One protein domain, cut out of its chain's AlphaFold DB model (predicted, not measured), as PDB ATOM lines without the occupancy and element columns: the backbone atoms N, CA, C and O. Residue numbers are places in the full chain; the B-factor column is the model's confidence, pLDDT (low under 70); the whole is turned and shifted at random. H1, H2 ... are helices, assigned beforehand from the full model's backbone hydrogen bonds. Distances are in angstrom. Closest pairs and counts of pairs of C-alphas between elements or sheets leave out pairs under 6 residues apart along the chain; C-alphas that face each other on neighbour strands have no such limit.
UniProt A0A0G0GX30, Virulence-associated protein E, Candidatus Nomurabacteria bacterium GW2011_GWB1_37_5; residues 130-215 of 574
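What this domain is: This is residues 130 to 215 of the 574 residues of the protein "Virulence-associated protein E" of Candidatus Nomurabacteria bacterium GW2011_GWB1_37_5 (UniProt A0A0G0GX30). What shape do these atoms make? A compact, rounded body of crossed helices is built round the long H3, with H4 and H6 packed on it and on each other. H2 also packs on H3, with its end at Tyr 149 nearest to Leu 167, and H1 and the short H5 lie toward opposite ends of the longest axis. What is it made of? The printed part has 86 residues with six named helices, H1 to H6 in order, and no named strand: all helix. How large is it? The radius of gyration of the C-alphas is 11.7 A, and the spans are 31 by 27 by 22 A.

Where its parts are: Where do the first helices lie? H1, residues 130 to 137, begins with C-alpha 130 at (364.446, 294.429, 163.201). H2 is residues 142 to 149, and H3, residues 160 to 174, is 21.2 A long. What follows? H4 is residues 179 to 187 and H5 residues 195 to 199. H6, residues 201 to 214, is 20.0 A long and ends with C-alpha 214 at (374.386, 293.168, 185.496).

How they stand to each other: What touches the hub, H3? H2 touches it at a steep tilt of 48 degrees, closest at the C-alphas of Tyr 149 and Leu 167, 6.9 A. H4 touches residues 167 to 172 of H3 alone, with the C-alphas of Leu 171 and Met 182 closest, 5.6 A. H6 touches H3 at a steep tilt of 53 degrees, with the C-alphas of Ser 169 and Ala 211 closest, 4.7 A. How do the others stand? H4 and H6 touch, closest at the C-alphas of Pro 179 and Ile 208, 6.4 A. H1 and H2 touch only at the corner, closest at the C-alphas of Phe 137 and Lys 146, 5.5 A. H5 and H3 are near each other, while H1 and H6 are apart. Are the helix backbones complete? Every O i to N i+4 pair is within hydrogen-bond range in H1, H2, H4, H5 and H6, and 10 of 11 are in H3.

The domain as a whole: How far does it reach? The two C-alphas farthest apart, those of Lys 140 and Glu 199, are 33.4 A apart. Is anything broken or uncertain? The printed part has no cut and no long link, and residue 158 alone has a pLDDT under 70.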
ATOM      1  N   ALA A 130     363.830 295.046 164.370       86.19
ATOM      2  CA  ALA A 130     364.446 294.429 163.201       86.19
ATOM      3  C   ALA A 130     365.880 294.946 163.009       86.19
ATOM      4  O   ALA A 130     366.801 294.163 162.756       86.19
ATOM      5  N   THR A 131     366.088 296.248 163.214       82.56
ATOM      6  CA  THR A 131     367.416 296.865 163.179       82.56
ATOM      7  C   THR A 131     368.302 296.380 164.328       82.56
ATOM      8  O   THR A 131     369.483 296.091 164.107       82.56
ATOM      9  N   VAL A 132     367.754 296.235 165.541       86.81
ATOM     10  CA  VAL A 132     368.472 295.665 166.695       86.81
ATOM     11  C   VAL A 132     368.934 294.239 166.394       86.81
ATOM     12  O   VAL A 132     370.122 293.945 166.526       86.81
ATOM     13  N   LEU A 133     368.030 293.370 165.932       89.00
ATOM     14  CA  LEU A 133     368.329 291.974 165.606       89.00
ATOM     15  C   LEU A 133     369.383 291.860 164.501       89.00
ATOM     16  O   LEU A 133     370.355 291.120 164.653       89.00
ATOM     17  N   SER A 134     369.235 292.630 163.420       88.19
ATOM     18  CA  SER A 134     370.197 292.659 162.314       88.19
ATOM     19  C   SER A 134     371.610 292.983 162.810       88.19
ATOM     20  O   SER A 134     372.547 292.217 162.579       88.19
ATOM     21  N   LYS A 135     371.761 294.068 163.579       83.25
ATOM     22  CA  LYS A 135     373.065 294.496 164.100       83.25
ATOM     23  C   LYS A 135     373.628 293.539 165.149       83.25
ATOM     24  O   LYS A 135     374.823 293.243 165.125       83.25
ATOM     25  N   MET A 136     372.774 293.025 166.032       91.12
ATOM     26  CA  MET A 136     373.143 292.042 167.046       91.12
ATOM     27  C   MET A 136     373.717 290.774 166.406       91.12
ATOM     28  O   MET A 136     374.780 290.303 166.822       91.12
ATOM     29  N   PHE A 137     373.077 290.262 165.353       90.44
ATOM     30  CA  PHE A 137     373.520 289.066 164.629       90.44
ATOM     31  C   PHE A 137     374.765 289.286 163.766       90.44
ATOM     32  O   PHE A 137     375.512 288.338 163.541       90.44
ATOM     33  N   SER A 138     375.027 290.515 163.328       83.56
ATOM     34  CA  SER A 138     376.250 290.876 162.598       83.56
ATOM     35  C   SER A 138     377.440 291.227 163.503       83.56
ATOM     36  O   SER A 138     378.517 291.550 163.006       83.56
ATOM     37  N   SER A 139     377.275 291.189 164.827       85.19
ATOM     38  CA  SER A 139     378.342 291.524 165.776       85.19
ATOM     39  C   SER A 139     379.419 290.434 165.888       85.19
ATOM     40  O   SER A 139     379.237 289.308 165.429       85.19
ATOM     41  N   LYS A 140     380.540 290.732 166.564       77.31
ATOM     42  CA  LYS A 140     381.654 289.782 166.787       77.31
ATOM     43  C   LYS A 140     381.198 288.435 167.376       77.31
ATOM     44  O   LYS A 140     381.744 287.397 167.018       77.31
ATOM     45  N   ASN A 141     380.189 288.454 168.251       79.38
ATOM     46  CA  ASN A 141     379.574 287.255 168.837       79.38
ATOM     47  C   ASN A 141     378.220 286.901 168.190       79.38
ATOM     48  O   ASN A 141     377.523 286.002 168.657       79.38
ATOM     49  N   GLY A 142     377.844 287.587 167.113       85.81
ATOM     50  CA  GLY A 142     376.509 287.581 166.532       85.81
ATOM     51  C   GLY A 142     376.045 286.221 166.027       85.81
ATOM     52  O   GLY A 142     374.886 285.881 166.231       85.81
ATOM     53  N   ASN A 143     376.941 285.383 165.496       86.62
ATOM     54  CA  ASN A 143     376.596 284.010 165.101       86.62
ATOM     55  C   ASN A 143     376.134 283.153 166.292       86.62
ATOM     56  O   ASN A 143     375.164 282.409 166.169       86.62
ATOM     57  N   LYS A 144     376.782 283.294 167.459       85.88
ATOM     58  CA  LYS A 144     376.383 282.586 168.689       85.88
ATOM     59  C   LYS A 144     375.054 283.114 169.216       85.88
ATOM     60  O   LYS A 144     374.180 282.337 169.578       85.88
ATOM     61  N   ILE A 145     374.888 284.436 169.203       90.19
ATOM     62  CA  ILE A 145     373.653 285.094 169.644       90.19
ATOM     63  C   ILE A 145     372.481 284.724 168.721       90.19
ATOM     64  O   ILE A 145     371.375 284.504 169.198       90.19
ATOM     65  N   LYS A 146     372.720 284.605 167.410       91.69
ATOM     66  CA  LYS A 146     371.721 284.192 166.418       91.69
ATOM     67  C   LYS A 146     371.278 282.746 166.616       91.69
ATOM     68  O   LYS A 146     370.083 282.484 166.544       91.69
ATOM     69  N   ALA A 147     372.213 281.832 166.883       87.75
ATOM     70  CA  ALA A 147     371.890 280.443 167.211       87.75
ATOM     71  C   ALA A 147     371.044 280.360 168.493       87.75
ATOM     72  O   ALA A 147     369.972 279.758 168.478       87.75
ATOM     73  N   LEU A 148     371.456 281.076 169.547       90.56
ATOM     74  CA  LEU A 148     370.709 281.164 170.804       90.56
ATOM     75  C   LEU A 148     369.304 281.750 170.603       90.56
ATOM     76  O   LEU A 148     368.325 281.185 171.077       90.56
ATOM     77  N   TYR A 149     369.183 282.850 169.853       92.06
ATOM     78  CA  TYR A 149     367.890 283.450 169.515       92.06
ATOM     79  C   TYR A 149     367.009 282.502 168.696       92.06
ATOM     80  O   TYR A 149     365.797 282.532 168.846       92.06
ATOM     81  N   ALA A 150     367.586 281.654 167.841       90.50
ATOM     82  CA  ALA A 150     366.847 280.706 167.010       90.50
ATOM     83  C   ALA A 150     366.412 279.425 167.744       90.50
ATOM     84  O   ALA A 150     365.756 278.588 167.127       90.50
ATOM     85  N   GLY A 151     366.740 279.257 169.030       83.75
ATOM     86  CA  GLY A 151     366.349 278.067 169.793       83.75
ATOM     87  C   GLY A 151     367.472 277.092 170.125       83.75
ATOM     88  O   GLY A 151     367.208 276.098 170.794       83.75
ATOM     89  N   ASP A 152     368.708 277.341 169.688       86.12
ATOM     90  CA  ASP A 152     369.822 276.432 169.962       86.12
ATOM     91  C   ASP A 152     370.390 276.663 171.371       86.12
ATOM     92  O   ASP A 152     371.108 277.632 171.633       86.12
ATOM     93  N   VAL A 153     370.056 275.752 172.287       82.69
ATOM     94  CA  VAL A 153     370.491 275.764 173.694       82.69
ATOM     95  C   VAL A 153     371.580 274.731 173.999       82.69
ATOM     96  O   VAL A 153     371.915 274.513 175.164       82.69
ATOM     97  N   SER A 154     372.169 274.106 172.973       78.31
ATOM     98  CA  SER A 154     373.167 273.032 173.124       78.31
ATOM     99  C   SER A 154     374.359 273.433 174.008       78.31
ATOM    100  O   SER A 154     374.828 272.646 174.832       78.31
ATOM    101  N   ILE A 155     374.799 274.694 173.923       75.06
ATOM    102  CA  ILE A 155     375.899 275.253 174.730       75.06
ATOM    103  C   ILE A 155     375.556 275.430 176.218       75.06
ATOM    104  O   ILE A 155     376.459 275.558 177.043       75.06
ATOM    105  N   TYR A 156     374.267 275.419 176.567       78.38
ATOM    106  CA  TYR A 156     373.762 275.562 177.934       78.38
ATOM    107  C   TYR A 156     373.314 274.227 178.538       78.38
ATOM    108  O   TYR A 156     372.657 274.226 179.575       78.38
ATOM    109  N   LYS A 157     373.685 273.090 177.924       74.75
ATOM    110  CA  LYS A 157     373.330 271.738 178.396       74.75
ATOM    111  C   LYS A 157     371.820 271.566 178.637       74.75
ATOM    112  O   LYS A 157     371.433 270.928 179.609       74.75
ATOM    113  N   GLU A 158     370.997 272.175 177.781       67.12
ATOM    114  CA  GLU A 158     369.527 272.157 177.879       67.12
ATOM    115  C   GLU A 158     368.945 272.836 179.139       67.12
ATOM    116  O   GLU A 158     367.773 272.657 179.460       67.12
ATOM    117  N   ASP A 159     369.717 273.675 179.848       79.50
ATOM    118  CA  ASP A 159     369.146 274.544 180.882       79.50
ATOM    119  C   ASP A 159     368.460 275.763 180.254       79.50
ATOM    120  O   ASP A 159     369.065 276.808 179.974       79.50
ATOM    121  N   ASP A 160     367.150 275.619 180.095       79.94
ATOM    122  CA  ASP A 160     366.231 276.632 179.592       79.94
ATOM    123  C   ASP A 160     366.363 277.993 180.286       79.94
ATOM    124  O   ASP A 160     366.251 279.026 179.620       79.94
ATOM    125  N   SER A 161     366.621 278.003 181.600       80.88
ATOM    126  CA  SER A 161     366.691 279.240 182.393       80.88
ATOM    127  C   SER A 161     368.016 279.969 182.185       80.88
ATOM    128  O   SER A 161     368.049 281.198 182.112       80.88
ATOM    129  N   SER A 162     369.107 279.212 182.051       80.25
ATOM    130  CA  SER A 162     370.422 279.760 181.703       80.25
ATOM    131  C   SER A 162     370.437 280.331 180.283       80.25
ATOM    132  O   SER A 162     371.004 281.402 180.059       80.25
ATOM    133  N   ALA A 163     369.756 279.673 179.339       84.81
ATOM    134  CA  ALA A 163     369.604 280.163 177.970       84.81
ATOM    135  C   ALA A 163     368.776 281.464 177.894       84.81
ATOM    136  O   ALA A 163     369.172 282.406 177.202       84.81
ATOM    137  N   ASP A 164     367.677 281.556 178.654       88.44
ATOM    138  CA  ASP A 164     366.863 282.776 178.766       88.44
ATOM    139  C   ASP A 164     367.664 283.956 179.339       88.44
ATOM    140  O   ASP A 164     367.639 285.060 178.787       88.44
ATOM    141  N   MET A 165     368.418 283.724 180.420       89.06
ATOM    142  CA  MET A 165     369.259 284.749 181.047       89.06
ATOM    143  C   MET A 165     370.374 285.226 180.109       89.06
ATOM    144  O   MET A 165     370.661 286.425 180.038       89.06
ATOM    145  N   ALA A 166     370.993 284.306 179.367       87.81
ATOM    146  CA  ALA A 166     372.025 284.643 178.397       87.81
ATOM    147  C   ALA A 166     371.474 285.507 177.253       87.81
ATOM    148  O   ALA A 166     372.081 286.523 176.903       87.81
ATOM    149  N   LEU A 167     370.298 285.161 176.718       91.81
ATOM    150  CA  LEU A 167     369.646 285.964 175.688       91.81
ATOM    151  C   LEU A 167     369.263 287.351 176.226       91.81
ATOM    152  O   LEU A 167     369.592 288.360 175.600       91.81
ATOM    153  N   CYS A 168     368.658 287.425 177.415       92.94
ATOM    154  CA  CYS A 168     368.301 288.697 178.051       92.94
ATOM    155  C   CYS A 168     369.527 289.573 178.347       92.94
ATOM    156  O   CYS A 168     369.455 290.789 178.190       92.94
ATOM    157  N   SER A 169     370.671 288.981 178.703       90.69
ATOM    158  CA  SER A 169     371.926 289.715 178.929       90.69
ATOM    159  C   SER A 169     372.456 290.361 177.646       90.69
ATOM    160  O   SER A 169     372.909 291.506 177.664       90.69
ATOM    161  N   HIS A 170     372.348 289.670 176.507       91.81
ATOM    162  CA  HIS A 170     372.659 290.268 175.209       91.81
ATOM    163  C   HIS A 170     371.664 291.377 174.848       91.81
ATOM    164  O   HIS A 170     372.083 292.458 174.434       91.81
ATOM    165  N   LEU A 171     370.363 291.156 175.054       92.69
ATOM    166  CA  LEU A 171     369.341 292.165 174.775       92.69
ATOM    167  C   LEU A 171     369.497 293.413 175.653       92.69
ATOM    168  O   LEU A 171     369.306 294.515 175.147       92.69
ATOM    169  N   ALA A 172     369.910 293.279 176.916       90.12
ATOM    170  CA  ALA A 172     370.163 294.412 177.807       90.12
ATOM    171  C   ALA A 172     371.223 295.367 177.235       90.12
ATOM    172  O   ALA A 172     371.027 296.583 177.247       90.12
ATOM    173  N   PHE A 173     372.297 294.818 176.655       86.81
ATOM    174  CA  PHE A 173     373.279 295.603 175.911       86.81
ATOM    175  C   PHE A 173     372.635 296.226 174.662       86.81
ATOM    176  O   PHE A 173     372.628 297.444 174.521       86.81
ATOM    177  N   TRP A 174     372.043 295.422 173.773       88.50
ATOM    178  CA  TRP A 174     371.603 295.864 172.438       88.50
ATOM    179  C   TRP A 174     370.401 296.818 172.403       88.50
ATOM    180  O   TRP A 174     370.266 297.587 171.454       88.50
ATOM    181  N   THR A 175     369.553 296.793 173.430       87.81
ATOM    182  CA  THR A 175     368.344 297.634 173.549       87.81
ATOM    183  C   THR A 175     368.542 298.831 174.481       87.81
ATOM    184  O   THR A 175     367.576 299.483 174.873       87.81
ATOM    185  N   ALA A 176     369.785 299.099 174.893       84.69
ATOM    186  CA  ALA A 176     370.112 300.125 175.878       84.69
ATOM    187  C   ALA A 176     369.300 300.011 177.183       84.69
ATOM    188  O   ALA A 176     368.844 301.012 177.733       84.69
ATOM    189  N   ARG A 177     369.145 298.775 177.688       86.75
ATOM    190  CA  ARG A 177     368.381 298.433 178.901       86.75
ATOM    191  C   ARG A 177     366.903 298.844 178.837       86.75
ATOM    192  O   ARG A 177     366.315 299.150 179.870       86.75
ATOM    193  N   ASN A 178     366.292 298.853 177.650       87.12
ATOM    194  CA  ASN A 178     364.856 299.086 177.504       87.12
ATOM    195  C   ASN A 178     364.074 297.788 177.807       87.12
ATOM    196  O   ASN A 178     364.021 296.905 176.945       87.12
ATOM    197  N   PRO A 179     363.425 297.659 178.982       89.06
ATOM    198  CA  PRO A 179     362.808 296.400 179.405       89.06
ATOM    199  C   PRO A 179     361.678 295.957 178.470       89.06
ATOM    200  O   PRO A 179     361.565 294.776 178.151       89.06
ATOM    201  N   THR A 180     360.882 296.899 177.959       89.19
ATOM    202  CA  THR A 180     359.763 296.610 177.052       89.19
ATOM    203  C   THR A 180     360.246 296.082 175.702       89.19
ATOM    204  O   THR A 180     359.634 295.184 175.124       89.19
ATOM    205  N   GLN A 181     361.350 296.623 175.186       90.94
ATOM    206  CA  GLN A 181     361.939 296.147 173.937       90.94
ATOM    207  C   GLN A 181     362.631 294.791 174.114       90.94
ATOM    208  O   GLN A 181     362.478 293.913 173.265       90.94
ATOM    209  N   MET A 182     363.344 294.595 175.228       93.62
ATOM    210  CA  MET A 182     363.924 293.298 175.587       93.62
ATOM    211  C   MET A 182     362.848 292.211 175.644       93.62
ATOM    212  O   MET A 182     363.019 291.154 175.041       93.62
ATOM    213  N   GLU A 183     361.726 292.485 176.318       93.56
ATOM    214  CA  GLU A 183     360.614 291.541 176.448       93.56
ATOM    215  C   GLU A 183     360.002 291.200 175.082       93.56
ATOM    216  O   GLU A 183     359.849 290.025 174.757       93.56
ATOM    217  N   ARG A 184     359.719 292.207 174.244       92.75
ATOM    218  CA  ARG A 184     359.174 292.003 172.891       92.75
ATOM    219  C   ARG A 184     360.071 291.129 172.018       92.75
ATOM    220  O   ARG A 184     359.581 290.185 171.401       92.75
ATOM    221  N   ILE A 185     361.371 291.425 171.980       93.81
ATOM    222  CA  ILE A 185     362.331 290.669 171.168       93.81
ATOM    223  C   ILE A 185     362.486 289.242 171.710       93.81
ATOM    224  O   ILE A 185     362.525 288.290 170.936       93.81
ATOM    225  N   TRP A 186     362.530 289.066 173.033       94.69
ATOM    226  CA  TRP A 186     362.629 287.736 173.630       94.69
ATOM    227  C   TRP A 186     361.378 286.893 173.352       94.69
ATOM    228  O   TRP A 186     361.509 285.753 172.910       94.69
ATOM    229  N   LEU A 187     360.173 287.447 173.514       93.25
ATOM    230  CA  LEU A 187     358.905 286.760 173.226       93.25
ATOM    231  C   LEU A 187     358.741 286.390 171.745       93.25
ATOM    232  O   LEU A 187     358.096 285.391 171.442       93.25
ATOM    233  N   ALA A 188     359.363 287.145 170.837       90.88
ATOM    234  CA  ALA A 188     359.409 286.836 169.408       90.88
ATOM    235  C   ALA A 188     360.392 285.702 169.040       90.88
ATOM    236  O   ALA A 188     360.477 285.316 167.874       90.88
ATOM    237  N   SER A 189     361.141 285.166 170.007       92.25
ATOM    238  CA  SER A 189     362.064 284.046 169.807       92.25
ATOM    239  C   SER A 189     361.434 282.701 170.220       92.25
ATOM    240  O   SER A 189     360.542 282.673 171.078       92.25
ATOM    241  N   PRO A 190     361.911 281.554 169.696       90.94
ATOM    242  CA  PRO A 190     361.499 280.233 170.171       90.94
ATOM    243  C   PRO A 190     361.702 280.021 171.681       90.94
ATOM    244  O   PRO A 190     360.885 279.349 172.306       90.94
ATOM    245  N   LEU A 191     362.716 280.649 172.298       87.62
ATOM    246  CA  LEU A 191     362.924 280.615 173.758       87.62
ATOM    247  C   LEU A 191     361.784 281.318 174.507       87.62
ATOM    248  O   LEU A 191     361.336 280.846 175.554       87.62
ATOM    249  N   GLY A 192     361.302 282.436 173.962       85.31
ATOM    250  CA  GLY A 192     360.184 283.196 174.515       85.31
ATOM    251  C   GLY A 192     358.816 282.576 174.245       85.31
ATOM    252  O   GLY A 192     357.870 282.850 174.976       85.31
ATOM    253  N   SER A 193     358.706 281.701 173.245       85.94
ATOM    254  CA  SER A 193     357.466 280.998 172.879       85.94
ATOM    255  C   SER A 193     357.130 279.809 173.798       85.94
ATOM    256  O   SER A 193     356.086 279.179 173.646       85.94
ATOM    257  N   ARG A 194     357.998 279.489 174.766       87.25
ATOM    258  CA  ARG A 194     357.792 278.405 175.740       87.25
ATOM    259  C   ARG A 194     356.709 278.778 176.758       87.25
ATOM    260  O   ARG A 194     356.678 279.912 177.233       87.25
ATOM    261  N   GLY A 195     355.884 277.809 177.170       80.25
ATOM    262  CA  GLY A 195     354.769 278.034 178.110       80.25
ATOM    263  C   GLY A 195     355.195 278.707 179.421       80.25
ATOM    264  O   GLY A 195     354.588 279.689 179.837       80.25
ATOM    265  N   LYS A 196     356.332 278.283 179.998       82.62
ATOM    266  CA  LYS A 196     356.929 278.917 181.188       82.62
ATOM    267  C   LYS A 196     357.164 280.415 180.989       82.62
ATOM    268  O   LYS A 196     356.894 281.184 181.902       82.62
ATOM    269  N   THR A 197     357.675 280.825 179.830       86.12
ATOM    270  CA  THR A 197     357.993 282.228 179.547       86.12
ATOM    271  C   THR A 197     356.737 283.027 179.214       86.12
ATOM    272  O   THR A 197     356.617 284.156 179.677       86.12
ATOM    273  N   GLN A 198     355.774 282.455 178.487       85.50
ATOM    274  CA  GLN A 198     354.516 283.120 178.116       85.50
ATOM    275  C   GLN A 198     353.597 283.366 179.324       85.50
ATOM    276  O   GLN A 198     353.092 284.476 179.511       85.50
ATOM    277  N   GLU A 199     353.429 282.364 180.187       83.88
ATOM    278  CA  GLU A 199     352.453 282.397 181.284       83.88
ATOM    279  C   GLU A 199     352.966 283.132 182.531       83.88
ATOM    280  O   GLU A 199     352.176 283.645 183.325       83.88
ATOM    281  N   ARG A 200     354.291 283.224 182.717       85.00
ATOM    282  CA  ARG A 200     354.901 283.748 183.947       85.00
ATOM    283  C   ARG A 200     355.531 285.120 183.765       85.00
ATOM    284  O   ARG A 200     356.725 285.246 183.484       85.00
ATOM    285  N   LYS A 201     354.741 286.168 183.995       87.12
ATOM    286  CA  LYS A 201     355.245 287.550 183.981       87.12
ATOM    287  C   LYS A 201     356.319 287.791 185.055       87.12
ATOM    288  O   LYS A 201     357.329 288.417 184.760       87.12
ATOM    289  N   ASP A 202     356.157 287.217 186.250       82.44
ATOM    290  CA  ASP A 202     357.127 287.293 187.358       82.44
ATOM    291  C   ASP A 202     358.521 286.786 186.957       82.44
ATOM    292  O   ASP A 202     359.548 287.356 187.328       82.44
ATOM    293  N   TYR A 203     358.552 285.710 186.168       87.25
ATOM    294  CA  TYR A 203     359.783 285.127 185.658       87.25
ATOM    295  C   TYR A 203     360.451 286.045 184.632       87.25
ATOM    296  O   TYR A 203     361.670 286.228 184.693       87.25
ATOM    297  N   ARG A 204     359.669 286.648 183.725       93.62
ATOM    298  CA  ARG A 204     360.195 287.568 182.710       93.62
ATOM    299  C   ARG A 204     360.750 288.841 183.331       93.62
ATOM    300  O   ARG A 204     361.901 289.174 183.059       93.62
ATOM    301  N   ASP A 205     359.984 289.470 184.222       89.38
ATOM    302  CA  ASP A 205     360.372 290.701 184.918       89.38
ATOM    303  C   ASP A 205     361.692 290.494 185.671       89.38
ATOM    304  O   ASP A 205     362.674 291.187 185.420       89.38
ATOM    305  N   ARG A 206     361.779 289.442 186.498       89.31
ATOM    306  CA  ARG A 206     363.002 289.134 187.253       89.31
ATOM    307  C   ARG A 206     364.207 288.875 186.345       89.31
ATOM    308  O   ARG A 206     365.328 289.249 186.695       89.31
ATOM    309  N   THR A 207     364.003 288.207 185.210       89.19
ATOM    310  CA  THR A 207     365.086 287.872 184.272       89.19
ATOM    311  C   THR A 207     365.602 289.124 183.563       89.19
ATOM    312  O   THR A 207     366.814 289.331 183.497       89.19
ATOM    313  N   ILE A 208     364.697 290.003 183.121       92.38
ATOM    314  CA  ILE A 208     365.021 291.293 182.502       92.38
ATOM    315  C   ILE A 208     365.708 292.222 183.509       92.38
ATOM    316  O   ILE A 208     366.778 292.748 183.206       92.38
ATOM    317  N   ASP A 209     365.172 292.358 184.723       87.44
ATOM    318  CA  ASP A 209     365.753 293.201 185.775       87.44
ATOM    319  C   ASP A 209     367.168 292.753 186.148       87.44
ATOM    320  O   ASP A 209     368.082 293.568 186.289       87.44
ATOM    321  N   THR A 210     367.376 291.439 186.265       84.00
ATOM    322  CA  THR A 210     368.701 290.873 186.549       84.00
ATOM    323  C   THR A 210     369.678 291.150 185.405       84.00
ATOM    324  O   THR A 210     370.820 291.538 185.659       84.00
ATOM    325  N   ALA A 211     369.238 291.003 184.152       88.12
ATOM    326  CA  ALA A 211     370.055 291.305 182.980       88.12
ATOM    327  C   ALA A 211     370.418 292.799 182.897       88.12
ATOM    328  O   ALA A 211     371.574 293.132 182.647       88.12
ATOM    329  N   ILE A 212     369.472 293.701 183.178       86.62
ATOM    330  CA  ILE A 212     369.697 295.155 183.232       86.62
ATOM    331  C   ILE A 212     370.690 295.514 184.340       86.62
ATOM    332  O   ILE A 212     371.628 296.273 184.097       86.62
ATOM    333  N   LYS A 213     370.516 294.954 185.543       82.00
ATOM    334  CA  LYS A 213     371.375 295.230 186.704       82.00
ATOM    335  C   LYS A 213     372.830 294.824 186.465       82.00
ATOM    336  O   LYS A 213     373.736 295.526 186.905       82.00
ATOM    337  N   ASN A 214     373.050 293.707 185.771       76.94
ATOM    338  CA  ASN A 214     374.386 293.168 185.496       76.94
ATOM    339  C   ASN A 214     374.997 293.675 184.178       76.94
ATOM    340  O   ASN A 214     376.156 293.392 183.877       76.94
ATOM    341  N   CYS A 215     374.238 294.423 183.380       79.94
ATOM    342  CA  CYS A 215     374.694 295.012 182.130       79.94
ATOM    343  C   CYS A 215     375.542 296.250 182.443       79.94
ATOM    344  O   CYS A 215     375.001 297.288 182.797       79.94
TER     345      CYS A 215